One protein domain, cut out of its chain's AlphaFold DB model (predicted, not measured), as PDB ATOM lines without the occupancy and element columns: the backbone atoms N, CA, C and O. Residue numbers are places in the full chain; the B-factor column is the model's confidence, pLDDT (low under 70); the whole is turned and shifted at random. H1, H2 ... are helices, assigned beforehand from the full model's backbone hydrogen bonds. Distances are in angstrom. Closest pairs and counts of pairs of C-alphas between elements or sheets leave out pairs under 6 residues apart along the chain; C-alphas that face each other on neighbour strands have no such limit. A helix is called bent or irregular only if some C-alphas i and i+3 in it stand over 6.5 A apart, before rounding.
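This is residues 20 to 75 of the 79 residues of an uncharacterized protein of Globisporangium ultimum (strain ATCC 200006 / CBS 805.95 / DAOM BR144) (UniProt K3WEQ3). An open, horseshoe-like chain has its longest helix, H2, on one side, a long link of residues 47 to 68 reaching across, and the short helix H3 at the far end. Residues 20 to 36, of which 20 to 28 belong to H1 and 35 to 36 to H2, stick out as an arm. The printed part has 56 residues with three named helices, H1, H2, H3 in chain order, and no named strand; it is all helix. It is extended, with a radius of gyration of the C-alphas of 16.0 A and spans of 37 by 34 by 20 A.

H2, residues 35 to 46, is 16.4 A long. H1, residues 20 to 28, begins at C-alpha 20 (169.876, 204.444, 167.827) and is 12.4 A long. H3, residues 69 to 75, is 11.0 A long, ends at C-alpha 75 (178.460, 221.723, 179.918) and is irregular: C-alphas 70 and 73 are 7.2 A apart.

H2 is apart from H1 and from H3, and H1 is apart from H3. Every O i to N i+4 pair is within hydrogen-bond range in H1 and H2; in H3 0 of 3 are, beside 3 of 4 O i to N i+3 pairs.

The C-alphas farthest apart, of Asn 29 and Asp 64, are 38.6 A apart. The printed part has no cut. The link H1 to H2 is short, H2 to H3 long. Residues 32 to 33 are under pLDDT 70.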
ATOM      1  N   THR A  20     170.826 203.401 167.432       94.00
ATOM      2  CA  THR A  20     169.876 204.444 167.827       94.00
ATOM      3  C   THR A  20     168.426 203.987 167.678       94.00
ATOM      4  O   THR A  20     167.578 204.382 168.480       94.00
ATOM      5  N   VAL A  21     168.129 203.119 166.704       92.75
ATOM      6  CA  VAL A  21     166.811 202.480 166.562       92.75
ATOM      7  C   VAL A  21     166.565 201.556 167.745       92.75
ATOM      8  O   VAL A  21     165.523 201.667 168.392       92.75
ATOM      9  N   ARG A  22     167.548 200.724 168.101       93.25
ATOM     10  CA  ARG A  22     167.407 199.806 169.232       93.25
ATOM     11  C   ARG A  22     167.226 200.538 170.563       93.25
ATOM     12  O   ARG A  22     166.347 200.176 171.340       93.25
ATOM     13  N   ILE A  23     168.003 201.594 170.810       91.62
ATOM     14  CA  ILE A  23     167.848 202.442 172.002       91.62
ATOM     15  C   ILE A  23     166.444 203.054 172.034       91.62
ATOM     16  O   ILE A  23     165.778 203.013 173.064       91.62
ATOM     17  N   ARG A  24     165.949 203.573 170.904       91.19
ATOM     18  CA  ARG A  24     164.607 204.166 170.818       91.19
ATOM     19  C   ARG A  24     163.496 203.162 171.124       91.19
ATOM     20  O   ARG A  24     162.526 203.526 171.779       91.19
ATOM     21  N   GLU A  25     163.616 201.926 170.649       92.38
ATOM     22  CA  GLU A  25     162.671 200.851 170.972       92.38
ATOM     23  C   GLU A  25     162.660 200.531 172.464       92.38
ATOM     24  O   GLU A  25     161.587 200.425 173.049       92.38
ATOM     25  N   ILE A  26     163.840 200.430 173.085       89.88
ATOM     26  CA  ILE A  26     163.955 200.218 174.530       89.88
ATOM     27  C   ILE A  26     163.270 201.372 175.265       89.88
ATOM     28  O   ILE A  26     162.382 201.121 176.067       89.88
ATOM     29  N   LEU A  27     163.574 202.628 174.920       88.81
ATOM     30  CA  LEU A  27     162.962 203.801 175.557       88.81
ATOM     31  C   LEU A  27     161.426 203.824 175.446       88.81
ATOM     32  O   LEU A  27     160.759 204.263 176.376       88.81
ATOM     33  N   ARG A  28     160.839 203.313 174.351       88.81
ATOM     34  CA  ARG A  28     159.372 203.198 174.211       88.81
ATOM     35  C   ARG A  28     158.741 202.237 175.219       88.81
ATOM     36  O   ARG A  28     157.591 202.441 175.593       88.81
ATOM     37  N   ASN A  29     159.479 201.220 175.656       85.50
ATOM     38  CA  ASN A  29     159.015 200.253 176.652       85.50
ATOM     39  C   ASN A  29     159.189 200.756 178.098       85.50
ATOM     40  O   ASN A  29     158.713 200.102 179.021       85.50
ATOM     41  N   TYR A  30     159.810 201.927 178.290       84.44
ATOM     42  CA  TYR A  30     159.981 202.602 179.581       84.44
ATOM     43  C   TYR A  30     159.297 203.988 179.569       84.44
ATOM     44  O   TYR A  30     159.971 205.015 179.669       84.44
ATOM     45  N   PRO A  31     157.958 204.058 179.421       71.69
ATOM     46  CA  PRO A  31     157.241 205.321 179.216       71.69
ATOM     47  C   PRO A  31     157.165 206.223 180.463       71.69
ATOM     48  O   PRO A  31     156.846 207.404 180.332       71.69
ATOM     49  N   GLU A  32     157.447 205.702 181.665       67.00
ATOM     50  CA  GLU A  32     157.306 206.438 182.929       67.00
ATOM     51  C   GLU A  32     158.659 206.836 183.541       67.00
ATOM     52  O   GLU A  32     159.494 205.993 183.882       67.00
ATOM     53  N   GLY A  33     158.851 208.144 183.743       67.00
ATOM     54  CA  GLY A  33     160.130 208.754 184.124       67.00
ATOM     55  C   GLY A  33     160.632 208.474 185.543       67.00
ATOM     56  O   GLY A  33     161.738 208.885 185.868       67.00
ATOM     57  N   THR A  34     159.873 207.781 186.400       73.12
ATOM     58  CA  THR A  34     160.354 207.382 187.739       73.12
ATOM     59  C   THR A  34     161.080 206.035 187.735       73.12
ATOM     60  O   THR A  34     161.822 205.744 188.674       73.12
ATOM     61  N   SER A  35     160.914 205.230 186.676       85.81
ATOM     62  CA  SER A  35     161.613 203.947 186.509       85.81
ATOM     63  C   SER A  35     163.133 204.123 186.507       85.81
ATOM     64  O   SER A  35     163.832 203.338 187.137       85.81
ATOM     65  N   ILE A  36     163.639 205.222 185.936       88.44
ATOM     66  CA  ILE A  36     165.076 205.517 185.887       88.44
ATOM     67  C   ILE A  36     165.721 205.594 187.276       88.44
ATOM     68  O   ILE A  36     166.832 205.109 187.461       88.44
ATOM     69  N   PHE A  37     165.019 206.143 188.274       90.81
ATOM     70  CA  PHE A  37     165.541 206.213 189.639       90.81
ATOM     71  C   PHE A  37     165.624 204.825 190.272       90.81
ATOM     72  O   PHE A  37     166.584 204.539 190.981       90.81
ATOM     73  N   LYS A  38     164.650 203.950 189.991       91.25
ATOM     74  CA  LYS A  38     164.660 202.564 190.482       91.25
ATOM     75  C   LYS A  38     165.812 201.773 189.874       91.25
ATOM     76  O   LYS A  38     166.525 201.116 190.619       91.25
ATOM     77  N   GLU A  39     166.036 201.903 188.570       94.38
ATOM     78  CA  GLU A  39     167.162 201.259 187.880       94.38
ATOM     79  C   GLU A  39     168.512 201.772 188.409       94.38
ATOM     80  O   GLU A  39     169.435 200.998 188.633       94.38
ATOM     81  N   MET A  40     168.640 203.078 188.684       94.50
ATOM     82  CA  MET A  40     169.848 203.632 189.311       94.50
ATOM     83  C   MET A  40     170.091 203.067 190.718       94.50
ATOM     84  O   MET A  40     171.235 202.779 191.059       94.50
ATOM     85  N   VAL A  41     169.036 202.888 191.521       95.38
ATOM     86  CA  VAL A  41     169.137 202.253 192.846       95.38
ATOM     87  C   VAL A  41     169.504 200.773 192.723       95.38
ATOM     88  O   VAL A  41     170.373 200.321 193.457       95.38
ATOM     89  N   GLN A  42     168.906 200.038 191.784       96.38
ATOM     90  CA  GLN A  42     169.238 198.630 191.531       96.38
ATOM     91  C   GLN A  42     170.700 198.464 191.107       96.38
ATOM     92  O   GLN A  42     171.409 197.665 191.701       96.38
ATOM     93  N   ASN A  43     171.196 199.295 190.185       97.12
ATOM     94  CA  ASN A  43     172.613 199.291 189.803       97.12
ATOM     95  C   ASN A  43     173.548 199.555 190.995       97.12
ATOM     96  O   ASN A  43     174.659 199.029 191.042       97.12
ATOM     97  N   ALA A  44     173.127 200.404 191.936       98.00
ATOM     98  CA  ALA A  44     173.896 200.686 193.140       98.00
ATOM     99  C   ALA A  44     173.887 199.492 194.110       98.00
ATOM    100  O   ALA A  44     174.940 199.144 194.638       98.00
ATOM    101  N   ASP A  45     172.735 198.846 194.301       98.00
ATOM    102  CA  ASP A  45     172.585 197.629 195.111       98.00
ATOM    103  C   ASP A  45     173.409 196.462 194.541       98.00
ATOM    104  O   ASP A  45     174.206 195.864 195.262       98.00
ATOM    105  N   ASP A  46     173.335 196.224 193.227       98.50
ATOM    106  CA  ASP A  46     174.137 195.215 192.515       98.50
ATOM    107  C   ASP A  46     175.650 195.462 192.664       98.50
ATOM    108  O   ASP A  46     176.450 194.524 192.706       98.50
ATOM    109  N   ALA A  47     176.060 196.732 192.770       97.94
ATOM    110  CA  ALA A  47     177.440 197.132 193.038       97.94
ATOM    111  C   ALA A  47     177.823 197.076 194.534       97.94
ATOM    112  O   ALA A  47     178.984 197.319 194.876       97.94
ATOM    113  N   GLY A  48     176.880 196.762 195.427       98.12
ATOM    114  CA  GLY A  48     177.074 196.679 196.876       98.12
ATOM    115  C   GLY A  48     177.096 198.031 197.596       98.12
ATOM    116  O   GLY A  48     177.674 198.139 198.681       98.12
ATOM    117  N   ALA A  49     176.522 199.082 197.005       98.25
ATOM    118  CA  ALA A  49     176.452 200.395 197.630       98.25
ATOM    119  C   ALA A  49     175.511 200.386 198.842       98.25
ATOM    120  O   ALA A  49     174.428 199.810 198.819       98.25
ATOM    121  N   THR A  50     175.898 201.093 199.901       97.69
ATOM    122  CA  THR A  50     175.071 201.246 201.109       97.69
ATOM    123  C   THR A  50     174.229 202.519 201.100       97.69
ATOM    124  O   THR A  50     173.386 202.707 201.973       97.69
ATOM    125  N   GLU A  51     174.481 203.423 200.152       97.06
ATOM    126  CA  GLU A  51     173.838 204.731 200.060       97.06
ATOM    127  C   GLU A  51     173.749 205.186 198.598       97.06
ATOM    128  O   GLU A  51     174.664 204.954 197.806       97.06
ATOM    129  N   VAL A  52     172.656 205.876 198.255       96.44
ATOM    130  CA  VAL A  52     172.442 206.504 196.946       96.44
ATOM    131  C   VAL A  52     172.007 207.951 197.153       96.44
ATOM    132  O   VAL A  52     171.013 208.211 197.828       96.44
ATOM    133  N   ASN A  53     172.727 208.891 196.538       96.38
ATOM    134  CA  ASN A  53     172.449 210.325 196.620       96.38
ATOM    135  C   ASN A  53     172.121 210.899 195.237       96.38
ATOM    136  O   ASN A  53     172.944 210.841 194.324       96.38
ATOM    137  N   PHE A  54     170.940 211.503 195.097       93.81
ATOM    138  CA  PHE A  54     170.532 212.212 193.884       93.81
ATOM    139  C   PHE A  54     170.715 213.720 194.066       93.81
ATOM    140  O   PHE A  54     170.183 214.311 195.004       93.81
ATOM    141  N   CYS A  55     171.451 214.353 193.152       93.62
ATOM    142  CA  CYS A  55     171.695 215.792 193.158       93.62
ATOM    143  C   CYS A  55     171.268 216.391 191.817       93.62
ATOM    144  O   CYS A  55     171.755 215.973 190.767       93.62
ATOM    145  N   LEU A  56     170.365 217.373 191.858       92.12
ATOM    146  CA  LEU A  56     170.016 218.168 190.688       92.12
ATOM    147  C   LEU A  56     170.942 219.381 190.618       92.12
ATOM    148  O   LEU A  56     170.802 220.337 191.381       92.12
ATOM    149  N   ASP A  57     171.915 219.299 189.719       91.06
ATOM    150  CA  ASP A  57     172.951 220.305 189.555       91.06
ATOM    151  C   ASP A  57     172.602 221.293 188.433       91.06
ATOM    152  O   ASP A  57     172.467 220.918 187.270       91.06
ATOM    153  N   TYR A  58     172.472 222.570 188.794       92.56
ATOM    154  CA  TYR A  58     172.166 223.673 187.876       92.56
ATOM    155  C   TYR A  58     173.398 224.497 187.480       92.56
ATOM    156  O   TYR A  58     173.269 225.557 186.860       92.56
ATOM    157  N   ARG A  59     174.601 224.070 187.875       92.44
ATOM    158  CA  ARG A  59     175.838 224.783 187.548       92.44
ATOM    159  C   ARG A  59     176.090 224.787 186.035       92.44
ATOM    160  O   ARG A  59     175.660 223.904 185.299       92.44
ATOM    161  N   GLN A  60     176.818 225.805 185.582       92.75
ATOM    162  CA  GLN A  60     177.328 225.907 184.215       92.75
ATOM    163  C   GLN A  60     178.849 225.791 184.236       92.75
ATOM    164  O   GLN A  60     179.516 226.443 185.042       92.75
ATOM    165  N   HIS A  61     179.396 224.973 183.344       94.00
ATOM    166  CA  HIS A  61     180.824 224.707 183.258       94.00
ATOM    167  C   HIS A  61     181.461 225.411 182.054       94.00
ATOM    168  O   HIS A  61     180.835 225.624 181.014       94.00
ATOM    169  N   GLY A  62     182.734 225.788 182.198       94.56
ATOM    170  CA  GLY A  62     183.515 226.384 181.113       94.56
ATOM    171  C   GLY A  62     183.754 225.391 179.973       94.56
ATOM    172  O   GLY A  62     183.864 224.189 180.196       94.56
ATOM    173  N   SER A  63     183.876 225.894 178.742       95.38
ATOM    174  CA  SER A  63     183.997 225.048 177.542       95.38
ATOM    175  C   SER A  63     185.310 225.207 176.767       95.38
ATOM    176  O   SER A  63     185.446 224.699 175.653       95.38
ATOM    177  N   ASP A  64     186.296 225.874 177.371       94.19
ATOM    178  CA  ASP A  64     187.558 226.239 176.712       94.19
ATOM    179  C   ASP A  64     188.547 225.071 176.591       94.19
ATOM    180  O   ASP A  64     189.440 225.093 175.748       94.19
ATOM    181  N   LYS A  65     188.396 224.038 177.428       95.38
ATOM    182  CA  LYS A  65     189.302 222.880 177.507       95.38
ATOM    183  C   LYS A  65     188.566 221.552 177.315       95.38
ATOM    184  O   LYS A  65     188.778 220.599 178.058       95.38
ATOM    185  N   LEU A  66     187.663 221.495 176.337       97.00
ATOM    186  CA  LEU A  66     186.959 220.261 175.986       97.00
ATOM    187  C   LEU A  66     187.793 219.398 175.037       97.00
ATOM    188  O   LEU A  66     188.438 219.920 174.131       97.00
ATOM    189  N   ALA A  67     187.701 218.073 175.189       96.31
ATOM    190  CA  ALA A  67     188.325 217.125 174.261       96.31
ATOM    191  C   ALA A  67     187.791 217.283 172.824       96.31
ATOM    192  O   ALA A  67     188.539 217.140 171.862       96.31
ATOM    193  N   TYR A  68     186.504 217.625 172.683       96.88
ATOM    194  CA  TYR A  68     185.857 217.888 171.401       96.88
ATOM    195  C   TYR A  68     184.875 219.051 171.515       96.88
ATOM    196  O   TYR A  68     184.092 219.139 172.461       96.88
ATOM    197  N   THR A  69     184.840 219.910 170.498       94.06
ATOM    198  CA  THR A  69     183.950 221.084 170.461       94.06
ATOM    199  C   THR A  69     182.466 220.714 170.479       94.06
ATOM    200  O   THR A  69     181.655 221.472 171.005       94.06
ATOM    201  N   LYS A  70     182.102 219.529 169.973       95.06
ATOM    202  CA  LYS A  70     180.726 219.005 170.000       95.06
ATOM    203  C   LYS A  70     180.222 218.649 171.403       95.06
ATOM    204  O   LYS A  70     179.035 218.395 171.553       95.06
ATOM    205  N   LEU A  71     181.086 218.656 172.424       94.88
ATOM    206  CA  LEU A  71     180.686 218.411 173.812       94.88
ATOM    207  C   LEU A  71     180.167 219.666 174.531       94.88
ATOM    208  O   LEU A  71     179.649 219.559 175.640       94.88
ATOM    209  N   LYS A  72     180.272 220.847 173.905       94.31
ATOM    210  CA  LYS A  72     179.789 222.122 174.458       94.31
ATOM    211  C   LYS A  72     178.355 222.072 175.006       94.31
ATOM    212  O   LYS A  72     178.164 222.578 176.109       94.31
ATOM    213  N   PRO A  73     177.370 221.456 174.319       92.75
ATOM    214  CA  PRO A  73     175.994 221.422 174.816       92.75
ATOM    215  C   PRO A  73     175.836 220.720 176.172       92.75
ATOM    216  O   PRO A  73     174.917 221.046 176.907       92.75
ATOM    217  N   PHE A  74     176.743 219.806 176.534       93.12
ATOM    218  CA  PHE A  74     176.671 219.036 177.782       93.12
ATOM    219  C   PHE A  74     177.338 219.731 178.979       93.12
ATOM    220  O   PHE A  74     177.458 219.130 180.040       93.12
ATOM    221  N   GLN A  75     177.838 220.961 178.820       94.31
ATOM    222  CA  GLN A  75     178.460 221.723 179.918       94.31
ATOM    223  C   GLN A  75     177.458 222.555 180.722       94.31
ATOM    224  O   GLN A  75     177.827 223.200 181.702       94.31
TER     225      GLN A  75